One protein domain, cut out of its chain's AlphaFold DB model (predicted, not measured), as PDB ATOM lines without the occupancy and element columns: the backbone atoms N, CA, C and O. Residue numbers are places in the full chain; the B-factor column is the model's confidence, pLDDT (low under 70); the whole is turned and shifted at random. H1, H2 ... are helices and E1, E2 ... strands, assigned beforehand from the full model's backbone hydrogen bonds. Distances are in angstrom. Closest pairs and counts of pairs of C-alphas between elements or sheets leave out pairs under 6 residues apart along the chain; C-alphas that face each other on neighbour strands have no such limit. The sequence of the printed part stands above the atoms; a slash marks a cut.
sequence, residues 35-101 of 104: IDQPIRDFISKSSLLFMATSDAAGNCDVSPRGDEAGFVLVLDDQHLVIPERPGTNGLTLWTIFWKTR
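Overview. This is residues 35 to 101 of the 104 residues of an uncharacterized protein of Paenibacillus sp. oral taxon 786 str. D14 (UniProt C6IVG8). A long, narrow hairpin of two strands, E1 and E2, has a helix near each end: H1 lies past the open end where E1 begins, and H2 packs on the half of the hairpin nearer its turn. Between the helices along the chain, residues 67 to 89 form a long stretch with no named element that folds back on itself, tied by a short antiparallel pairing of residues 73 to 74 with 80 to 81, before it leads to H2. The printed part has 67 residues, with two named helices and two named strands in the order H1, E1, E2, H2, and the sheet, E1 - E2, is antiparallel. The class is mixed, helices and strands, though under half of the residues, 33 of 67, are in named elements. The whole is only just loose, close to compact, with a radius of gyration of the C-alphas of 13.1 A, and it spans 35 by 25 by 15 A.

Along the chain. Strand E1 covers residues 48 to 54, 20.3 A from first to last C-alpha, and begins with C-alpha 48 at (145.895, 122.398, 109.596). Strand E2 covers residues 60 to 66, 20.2 A long. Helix H2, the longest helix by residues, covers residues 90 to 100, is 15.6 A long and ends with C-alpha 100 at (153.656, 139.393, 121.210). Helix H1 covers residues 37 to 44 and begins with C-alpha 37 at (158.062, 110.355, 117.771).

Arrangement. E1 and E2 form a hairpin, antiparallel at 161 degrees between their directions. C-alphas 48 and 66 face each other at 4.5 A, and C-alphas 54 and 60 at 4.2 A. N 51 and O 63 are within hydrogen-bond range at 2.9 A, and so are N 65 and O 49 at 2.7 A. H2 and E1 have 5 pairs of C-alphas within 8 A, the closest being those of Ser 54 and Thr 100, 5.7 A apart. H2 and E2 have 4 such pairs, the closest being the C-alphas of Asp 61 and Ile 96 at 6.6 A. H1 is apart from E2 and from H2. In H1 and H2 every O i to N i+4 pair is within hydrogen-bond range.

Size, cuts and confidence. The two C-alphas farthest apart are those of Gln 37 and Ala 57, at 35.4 A. The printed part has no cut. The links from H1 to E1 and from E1 to E2 are tight, with 3 and 5 residues, and the link from E2 to H2 is long, with 23 residues. The mean pLDDT of the printed part is 82.2, but residues 86 to 101 are under 70, and H2 has a mean of 56.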
ATOM      1  N   ILE A  35     159.076 117.303 121.518       91.50
ATOM      2  CA  ILE A  35     158.454 116.713 120.337       91.50
ATOM      3  C   ILE A  35     159.020 115.299 120.133       91.50
ATOM      4  O   ILE A  35     160.049 115.103 119.485       91.50
ATOM      5  N   ASP A  36     158.351 114.312 120.728       91.81
ATOM      6  CA  ASP A  36     158.682 112.893 120.592       91.81
ATOM      7  C   ASP A  36     158.130 112.282 119.288       91.81
ATOM      8  O   ASP A  36     157.457 112.945 118.496       91.81
ATOM      9  N   GLN A  37     158.443 111.007 119.027       94.31
ATOM     10  CA  GLN A  37     158.062 110.355 117.771       94.31
ATOM     11  C   GLN A  37     156.540 110.361 117.510       94.31
ATOM     12  O   GLN A  37     156.150 110.733 116.404       94.31
ATOM     13  N   PRO A  38     155.662 110.039 118.483       93.62
ATOM     14  CA  PRO A  38     154.217 110.166 118.289       93.62
ATOM     15  C   PRO A  38     153.763 111.576 117.883       93.62
ATOM     16  O   PRO A  38     152.912 111.714 117.001       93.62
ATOM     17  N   ILE A  39     154.333 112.628 118.484       93.69
ATOM     18  CA  ILE A  39     154.019 114.016 118.115       93.69
ATOM     19  C   ILE A  39     154.523 114.323 116.700       93.69
ATOM     20  O   ILE A  39     153.792 114.923 115.912       93.69
ATOM     21  N   ARG A  40     155.734 113.879 116.339       95.50
ATOM     22  CA  ARG A  40     156.283 114.027 114.976       95.50
ATOM     23  C   ARG A  40     155.373 113.374 113.939       95.50
ATOM     24  O   ARG A  40     155.034 114.005 112.938       95.50
ATOM     25  N   ASP A  41     154.918 112.154 114.209       96.38
ATOM     26  CA  ASP A  41     154.013 111.418 113.328       96.38
ATOM     27  C   ASP A  41     152.668 112.137 113.177       96.38
ATOM     28  O   ASP A  41     152.120 112.207 112.076       96.38
ATOM     29  N   PHE A  42     152.140 112.706 114.263       95.19
ATOM     30  CA  PHE A  42     150.917 113.503 114.234       95.19
ATOM     31  C   PHE A  42     151.076 114.777 113.390       95.19
ATOM     32  O   PHE A  42     150.255 115.041 112.508       95.19
ATOM     33  N   ILE A  43     152.155 115.538 113.606       95.25
ATOM     34  CA  ILE A  43     152.461 116.754 112.839       95.25
ATOM     35  C   ILE A  43     152.614 116.423 111.349       95.25
ATOM     36  O   ILE A  43     152.021 117.105 110.515       95.25
ATOM     37  N   SER A  44     153.311 115.334 111.008       95.94
ATOM     38  CA  SER A  44     153.536 114.919 109.612       95.94
ATOM     39  C   SER A  44     152.250 114.623 108.828       95.94
ATOM     40  O   SER A  44     152.235 114.705 107.605       95.94
ATOM     41  N   LYS A  45     151.156 114.294 109.525       97.25
ATOM     42  CA  LYS A  45     149.845 113.981 108.929       97.25
ATOM     43  C   LYS A  45     148.881 115.166 108.967       97.25
ATOM     44  O   LYS A  45     147.779 115.076 108.431       97.25
ATOM     45  N   SER A  46     149.268 116.258 109.619       95.94
ATOM     46  CA  SER A  46     148.409 117.416 109.837       95.94
ATOM     47  C   SER A  46     148.486 118.384 108.657       95.94
ATOM     48  O   SER A  46     149.569 118.807 108.262       95.94
ATOM     49  N   SER A  47     147.323 118.759 108.124       94.81
ATOM     50  CA  SER A  47     147.147 119.769 107.064       94.81
ATOM     51  C   SER A  47     146.602 121.104 107.595       94.81
ATOM     52  O   SER A  47     146.292 122.011 106.825       94.81
ATOM     53  N   LEU A  48     146.435 121.222 108.918       92.44
ATOM     54  CA  LEU A  48     145.895 122.398 109.596       92.44
ATOM     55  C   LEU A  48     146.562 122.585 110.967       92.44
ATOM     56  O   LEU A  48     146.697 121.640 111.740       92.44
ATOM     57  N   LEU A  49     146.926 123.826 111.271       91.56
ATOM     58  CA  LEU A  49     147.533 124.295 112.517       91.56
ATOM     59  C   LEU A  49     146.763 125.529 112.991       91.56
ATOM     60  O   LEU A  49     146.412 126.382 112.183       91.56
ATOM     61  N   PHE A  50     146.567 125.671 114.299       91.19
ATOM     62  CA  PHE A  50     146.107 126.917 114.911       91.19
ATOM     63  C   PHE A  50     147.219 127.472 115.795       91.19
ATOM     64  O   PHE A  50     147.618 126.834 116.765       91.19
ATOM     65  N   MET A  51     147.724 128.656 115.457       88.25
ATOM     66  CA  MET A  51     148.769 129.327 116.223       88.25
ATOM     67  C   MET A  51     148.143 130.426 117.073       88.25
ATOM     68  O   MET A  51     147.610 131.389 116.525       88.25
ATOM     69  N   ALA A  52     148.203 130.268 118.393       88.69
ATOM     70  CA  ALA A  52     147.708 131.252 119.344       88.69
ATOM     71  C   ALA A  52     148.874 132.000 119.997       88.69
ATOM     72  O   ALA A  52     149.851 131.381 120.422       88.69
ATOM     73  N   THR A  53     148.764 133.320 120.105       85.25
ATOM     74  CA  THR A  53     149.717 134.155 120.844       85.25
ATOM     75  C   THR A  53     148.980 135.117 121.764       85.25
ATOM     76  O   THR A  53     147.776 135.320 121.623       85.25
ATOM     77  N   SER A  54     149.697 135.712 122.715       86.25
ATOM     78  CA  SER A  54     149.169 136.767 123.579       86.25
ATOM     79  C   SER A  54     150.095 137.978 123.595       86.25
ATOM     80  O   SER A  54     151.308 137.833 123.422       86.25
ATOM     81  N   ASP A  55     149.546 139.174 123.797       84.00
ATOM     82  CA  ASP A  55     150.350 140.360 124.107       84.00
ATOM     83  C   ASP A  55     150.751 140.426 125.589       84.00
ATOM     84  O   ASP A  55     150.393 139.568 126.401       84.00
ATOM     85  N   ALA A  56     151.516 141.460 125.951       87.81
ATOM     86  CA  ALA A  56     151.950 141.697 127.328       87.81
ATOM     87  C   ALA A  56     150.793 141.987 128.308       87.81
ATOM     88  O   ALA A  56     150.972 141.833 129.513       87.81
ATOM     89  N   ALA A  57     149.623 142.398 127.808       87.25
ATOM     90  CA  ALA A  57     148.413 142.600 128.602       87.25
ATOM     91  C   ALA A  57     147.551 141.324 128.693       87.25
ATOM     92  O   ALA A  57     146.520 141.329 129.364       87.25
ATOM     93  N   GLY A  58     147.973 140.230 128.049       81.88
ATOM     94  CA  GLY A  58     147.256 138.960 128.026       81.88
ATOM     95  C   GLY A  58     146.137 138.891 126.987       81.88
ATOM     96  O   GLY A  58     145.357 137.941 127.021       81.88
ATOM     97  N   ASN A  59     146.040 139.846 126.053       84.38
ATOM     98  CA  ASN A  59     145.080 139.737 124.956       84.38
ATOM     99  C   ASN A  59     145.561 138.670 123.976       84.38
ATOM    100  O   ASN A  59     146.632 138.814 123.380       84.38
ATOM    101  N   CYS A  60     144.761 137.623 123.796       86.31
ATOM    102  CA  CYS A  60     145.081 136.513 122.910       86.31
ATOM    103  C   CYS A  60     144.533 136.731 121.496       86.31
ATOM    104  O   CYS A  60     143.463 137.312 121.317       86.31
ATOM    105  N   ASP A  61     145.249 136.216 120.503       84.69
ATOM    106  CA  ASP A  61     144.797 136.115 119.117       84.69
ATOM    107  C   ASP A  61     145.184 134.745 118.542       84.69
ATOM    108  O   ASP A  61     146.144 134.124 119.009       84.69
ATOM    109  N   VAL A  62     144.431 134.249 117.554       85.38
ATOM    110  CA  VAL A  62     144.659 132.932 116.942       85.38
ATOM    111  C   VAL A  62     144.575 132.995 115.421       85.38
ATOM    112  O   VAL A  62     143.628 133.528 114.848       85.38
ATOM    113  N   SER A  63     145.557 132.393 114.750       83.06
ATOM    114  CA  SER A  63     145.612 132.295 113.290       83.06
ATOM    115  C   SER A  63     145.630 130.829 112.846       83.06
ATOM    116  O   SER A  63     146.550 130.094 113.221       83.06
ATOM    117  N   PRO A  64     144.652 130.387 112.029       87.81
ATOM    118  CA  PRO A  64     144.728 129.101 111.352       87.81
ATOM    119  C   PRO A  64     145.742 129.147 110.200       87.81
ATOM    120  O   PRO A  64     145.845 130.147 109.487       87.81
ATOM    121  N   ARG A  65     146.466 128.046 109.996       87.12
ATOM    122  CA  ARG A  65     147.418 127.803 108.906       87.12
ATOM    123  C   ARG A  65     147.099 126.466 108.268       87.12
ATOM    124  O   ARG A  65     147.134 125.453 108.960       87.12
ATOM    125  N   GLY A  66     146.775 126.476 106.981       88.19
ATOM    126  CA  GLY A  66     146.455 125.273 106.222       88.19
ATOM    127  C   GLY A  66     147.367 125.124 105.013       88.19
ATOM    128  O   GLY A  66     147.699 126.119 104.370       88.19
ATOM    129  N   ASP A  67     147.763 123.888 104.735       89.81
ATOM    130  CA  ASP A  67     148.605 123.498 103.603       89.81
ATOM    131  C   ASP A  67     148.529 121.965 103.419       89.81
ATOM    132  O   ASP A  67     147.755 121.294 104.107       89.81
ATOM    133  N   GLU A  68     149.320 121.391 102.512       92.94
ATOM    134  CA  GLU A  68     149.463 119.934 102.395       92.94
ATOM    135  C   GLU A  68     149.915 119.288 103.717       92.94
ATOM    136  O   GLU A  68     150.601 119.896 104.542       92.94
ATOM    137  N   ALA A  69     149.514 118.034 103.946       95.94
ATOM    138  CA  ALA A  69     149.887 117.317 105.160       95.94
ATOM    139  C   ALA A  69     151.417 117.245 105.311       95.94
ATOM    140  O   ALA A  69     152.124 116.879 104.373       95.94
ATOM    141  N   GLY A  70     151.916 117.601 106.498       91.56
ATOM    142  CA  GLY A  70     153.355 117.622 106.780       91.56
ATOM    143  C   GLY A  70     154.061 118.925 106.392       91.56
ATOM    144  O   GLY A  70     155.288 118.972 106.390       91.56
ATOM    145  N   PHE A  71     153.314 119.998 106.116       93.44
ATOM    146  CA  PHE A  71     153.888 121.318 105.832       93.44
ATOM    147  C   PHE A  71     154.659 121.948 107.002       93.44
ATOM    148  O   PHE A  71     155.479 122.838 106.787       93.44
ATOM    149  N   VAL A  72     154.395 121.517 108.240       94.62
ATOM    150  CA  VAL A  72     155.159 121.941 109.417       94.62
ATOM    151  C   VAL A  72     156.383 121.043 109.556       94.62
ATOM    152  O   VAL A  72     156.265 119.842 109.800       94.62
ATOM    153  N   LEU A  73     157.568 121.639 109.448       93.31
ATOM    154  CA  LEU A  73     158.835 120.937 109.605       93.31
ATOM    155  C   LEU A  73     159.239 120.911 111.082       93.31
ATOM    156  O   LEU A  73     159.341 121.952 111.726       93.31
ATOM    157  N   VAL A  74     159.523 119.722 111.610       95.06
ATOM    158  CA  VAL A  74     160.109 119.556 112.945       95.06
ATOM    159  C   VAL A  74     161.633 119.577 112.819       95.06
ATOM    160  O   VAL A  74     162.212 118.605 112.335       95.06
ATOM    161  N   LEU A  75     162.282 120.667 113.241       93.38
ATOM    162  CA  LEU A  75     163.745 120.798 113.166       93.38
ATOM    163  C   LEU A  75     164.443 119.936 114.220       93.38
ATOM    164  O   LEU A  75     165.410 119.242 113.918       93.38
ATOM    165  N   ASP A  76     163.931 119.959 115.448       91.94
ATOM    166  CA  ASP A  76     164.423 119.171 116.575       91.94
ATOM    167  C   ASP A  76     163.308 118.997 117.624       91.94
ATOM    168  O   ASP A  76     162.137 119.254 117.351       91.94
ATOM    169  N   ASP A  77     163.650 118.506 118.815       93.25
ATOM    170  CA  ASP A  77     162.679 118.207 119.875       93.25
ATOM    171  C   ASP A  77     161.988 119.451 120.466       93.25
ATOM    172  O   ASP A  77     161.081 119.303 121.288       93.25
ATOM    173  N   GLN A  78     162.415 120.664 120.107       91.19
ATOM    174  CA  GLN A  78     161.914 121.932 120.645       91.19
ATOM    175  C   GLN A  78     161.581 122.981 119.573       91.19
ATOM    176  O   GLN A  78     160.904 123.959 119.891       91.19
ATOM    177  N   HIS A  79     161.995 122.786 118.321       89.75
ATOM    178  CA  HIS A  79     161.825 123.779 117.260       89.75
ATOM    179  C   HIS A  79     160.986 123.263 116.084       89.75
ATOM    180  O   HIS A  79     161.212 122.179 115.538       89.75
ATOM    181  N   LEU A  80     160.040 124.101 115.650       92.44
ATOM    182  CA  LEU A  80     159.189 123.900 114.478       92.44
ATOM    183  C   LEU A  80     159.419 125.025 113.467       92.44
ATOM    184  O   LEU A  80     159.586 126.183 113.847       92.44
ATOM    185  N   VAL A  81     159.347 124.699 112.181       92.19
ATOM    186  CA  VAL A  81     159.299 125.667 111.084       92.19
ATOM    187  C   VAL A  81     157.934 125.579 110.429       92.19
ATOM    188  O   VAL A  81     157.511 124.523 109.958       92.19
ATOM    189  N   ILE A  82     157.245 126.715 110.408       90.25
ATOM    190  CA  ILE A  82     155.911 126.859 109.838       90.25
ATOM    191  C   ILE A  82     156.047 127.788 108.628       90.25
ATOM    192  O   ILE A  82     156.436 128.945 108.808       90.25
ATOM    193  N   PRO A  83     155.766 127.315 107.403       84.31
ATOM    194  CA  PRO A  83     155.890 128.139 106.212       84.31
ATOM    195  C   PRO A  83     154.851 129.266 106.202       84.31
ATOM    196  O   PRO A  83     153.710 129.119 106.646       84.31
ATOM    197  N   GLU A  84     155.261 130.411 105.660       78.00
ATOM    198  CA  GLU A  84     154.423 131.593 105.476       78.00
ATOM    199  C   GLU A  84     153.883 131.584 104.037       78.00
ATOM    200  O   GLU A  84     154.654 131.478 103.081       78.00
ATOM    201  N   ARG A  85     152.553 131.601 103.872       76.69
ATOM    202  CA  ARG A  85     151.891 131.507 102.560       76.69
ATOM    203  C   ARG A  85     151.175 132.827 102.249       76.69
ATOM    204  O   ARG A  85     150.420 133.280 103.112       76.69
ATOM    205  N   PRO A  86     151.260 133.355 101.007       64.12
ATOM    206  CA  PRO A  86     150.707 134.665 100.622       64.12
ATOM    207  C   PRO A  86     149.198 134.861 100.847       64.12
ATOM    208  O   PRO A  86     148.722 135.991 100.851       64.12
ATOM    209  N   GLY A  87     148.432 133.773 101.005       60.06
ATOM    210  CA  GLY A  87     147.000 133.816 101.331       60.06
ATOM    211  C   GLY A  87     146.698 134.081 102.810       60.06
ATOM    212  O   GLY A  87     145.551 134.340 103.166       60.06
ATOM    213  N   THR A  88     147.710 134.043 103.680       60.78
ATOM    214  CA  THR A  88     147.591 134.564 105.041       60.78
ATOM    215  C   THR A  88     147.667 136.080 104.930       60.78
ATOM    216  O   THR A  88     148.723 136.615 104.608       60.78
ATOM    217  N   ASN A  89     146.560 136.792 105.153       56.72
ATOM    218  CA  ASN A  89     146.568 138.254 105.087       56.72
ATOM    219  C   ASN A  89     147.715 138.792 105.957       56.72
ATOM    220  O   ASN A  89     147.721 138.580 107.172       56.72
ATOM    221  N   GLY A  90     148.678 139.493 105.347       56.69
ATOM    222  CA  GLY A  90     149.862 140.002 106.048       56.69
ATOM    223  C   GLY A  90     149.508 140.824 107.293       56.69
ATOM    224  O   GLY A  90     150.221 140.773 108.285       56.69
ATOM    225  N   LEU A  91     148.345 141.482 107.301       54.34
ATOM    226  CA  LEU A  91     147.778 142.190 108.457       54.34
ATOM    227  C   LEU A  91     147.531 141.291 109.686       54.34
ATOM    228  O   LEU A  91     147.814 141.714 110.808       54.34
ATOM    229  N   THR A  92     147.033 140.064 109.506       57.47
ATOM    230  CA  THR A  92     146.769 139.113 110.606       57.47
ATOM    231  C   THR A  92     148.079 138.648 111.237       57.47
ATOM    232  O   THR A  92     148.230 138.644 112.456       57.47
ATOM    233  N   LEU A  93     149.072 138.348 110.401       56.75
ATOM    234  CA  LEU A  93     150.427 138.022 110.836       56.75
ATOM    235  C   LEU A  93     151.096 139.178 111.576       56.75
ATOM    236  O   LEU A  93     151.591 138.999 112.686       56.75
ATOM    237  N   TRP A  94     151.074 140.372 110.984       54.34
ATOM    238  CA  TRP A  94     151.635 141.573 111.594       54.34
ATOM    239  C   TRP A  94     151.010 141.847 112.959       54.34
ATOM    240  O   TRP A  94     151.737 142.123 113.905       54.34
ATOM    241  N   THR A  95     149.692 141.696 113.090       55.53
ATOM    242  CA  THR A  95     148.983 141.905 114.359       55.53
ATOM    243  C   THR A  95     149.459 140.940 115.446       55.53
ATOM    244  O   THR A  95     149.740 141.380 116.559       55.53
ATOM    245  N   ILE A  96     149.613 139.653 115.119       59.47
ATOM    246  CA  ILE A  96     150.090 138.608 116.041       59.47
ATOM    247  C   ILE A  96     151.530 138.889 116.496       59.47
ATOM    248  O   ILE A  96     151.822 138.890 117.691       59.47
ATOM    249  N   PHE A  97     152.432 139.193 115.563       59.25
ATOM    250  CA  PHE A  97     153.843 139.433 115.879       59.25
ATOM    251  C   PHE A  97     154.069 140.727 116.677       59.25
ATOM    252  O   PHE A  97     154.828 140.726 117.652       59.25
ATOM    253  N   TRP A  98     153.402 141.828 116.306       52.09
ATOM    254  CA  TRP A  98     153.567 143.122 116.983       52.09
ATOM    255  C   TRP A  98     153.032 143.109 118.413       52.09
ATOM    256  O   TRP A  98     153.621 143.730 119.300       52.09
ATOM    257  N   LYS A  99     151.937 142.379 118.644       52.34
ATOM    258  CA  LYS A  99     151.361 142.175 119.975       52.34
ATOM    259  C   LYS A  99     152.306 141.402 120.893       52.34
ATOM    260  O   LYS A  99     152.433 141.745 122.066       52.34
ATOM    261  N   THR A 100     152.997 140.395 120.367       53.59
ATOM    262  CA  THR A 100     153.656 139.393 121.210       53.59
ATOM    263  C   THR A 100     155.146 139.654 121.479       53.59
ATOM    264  O   THR A 100     155.645 139.116 122.461       53.59
ATOM    265  N   ARG A 101     155.873 140.481 120.695       47.97
ATOM    266  CA  ARG A 101     157.325 140.793 120.884       47.97
ATOM    267  C   ARG A 101     158.188 139.591 121.346       47.97
ATOM    268  O   ARG A 101     159.144 139.749 122.099       47.97
TER     269      ARG A 101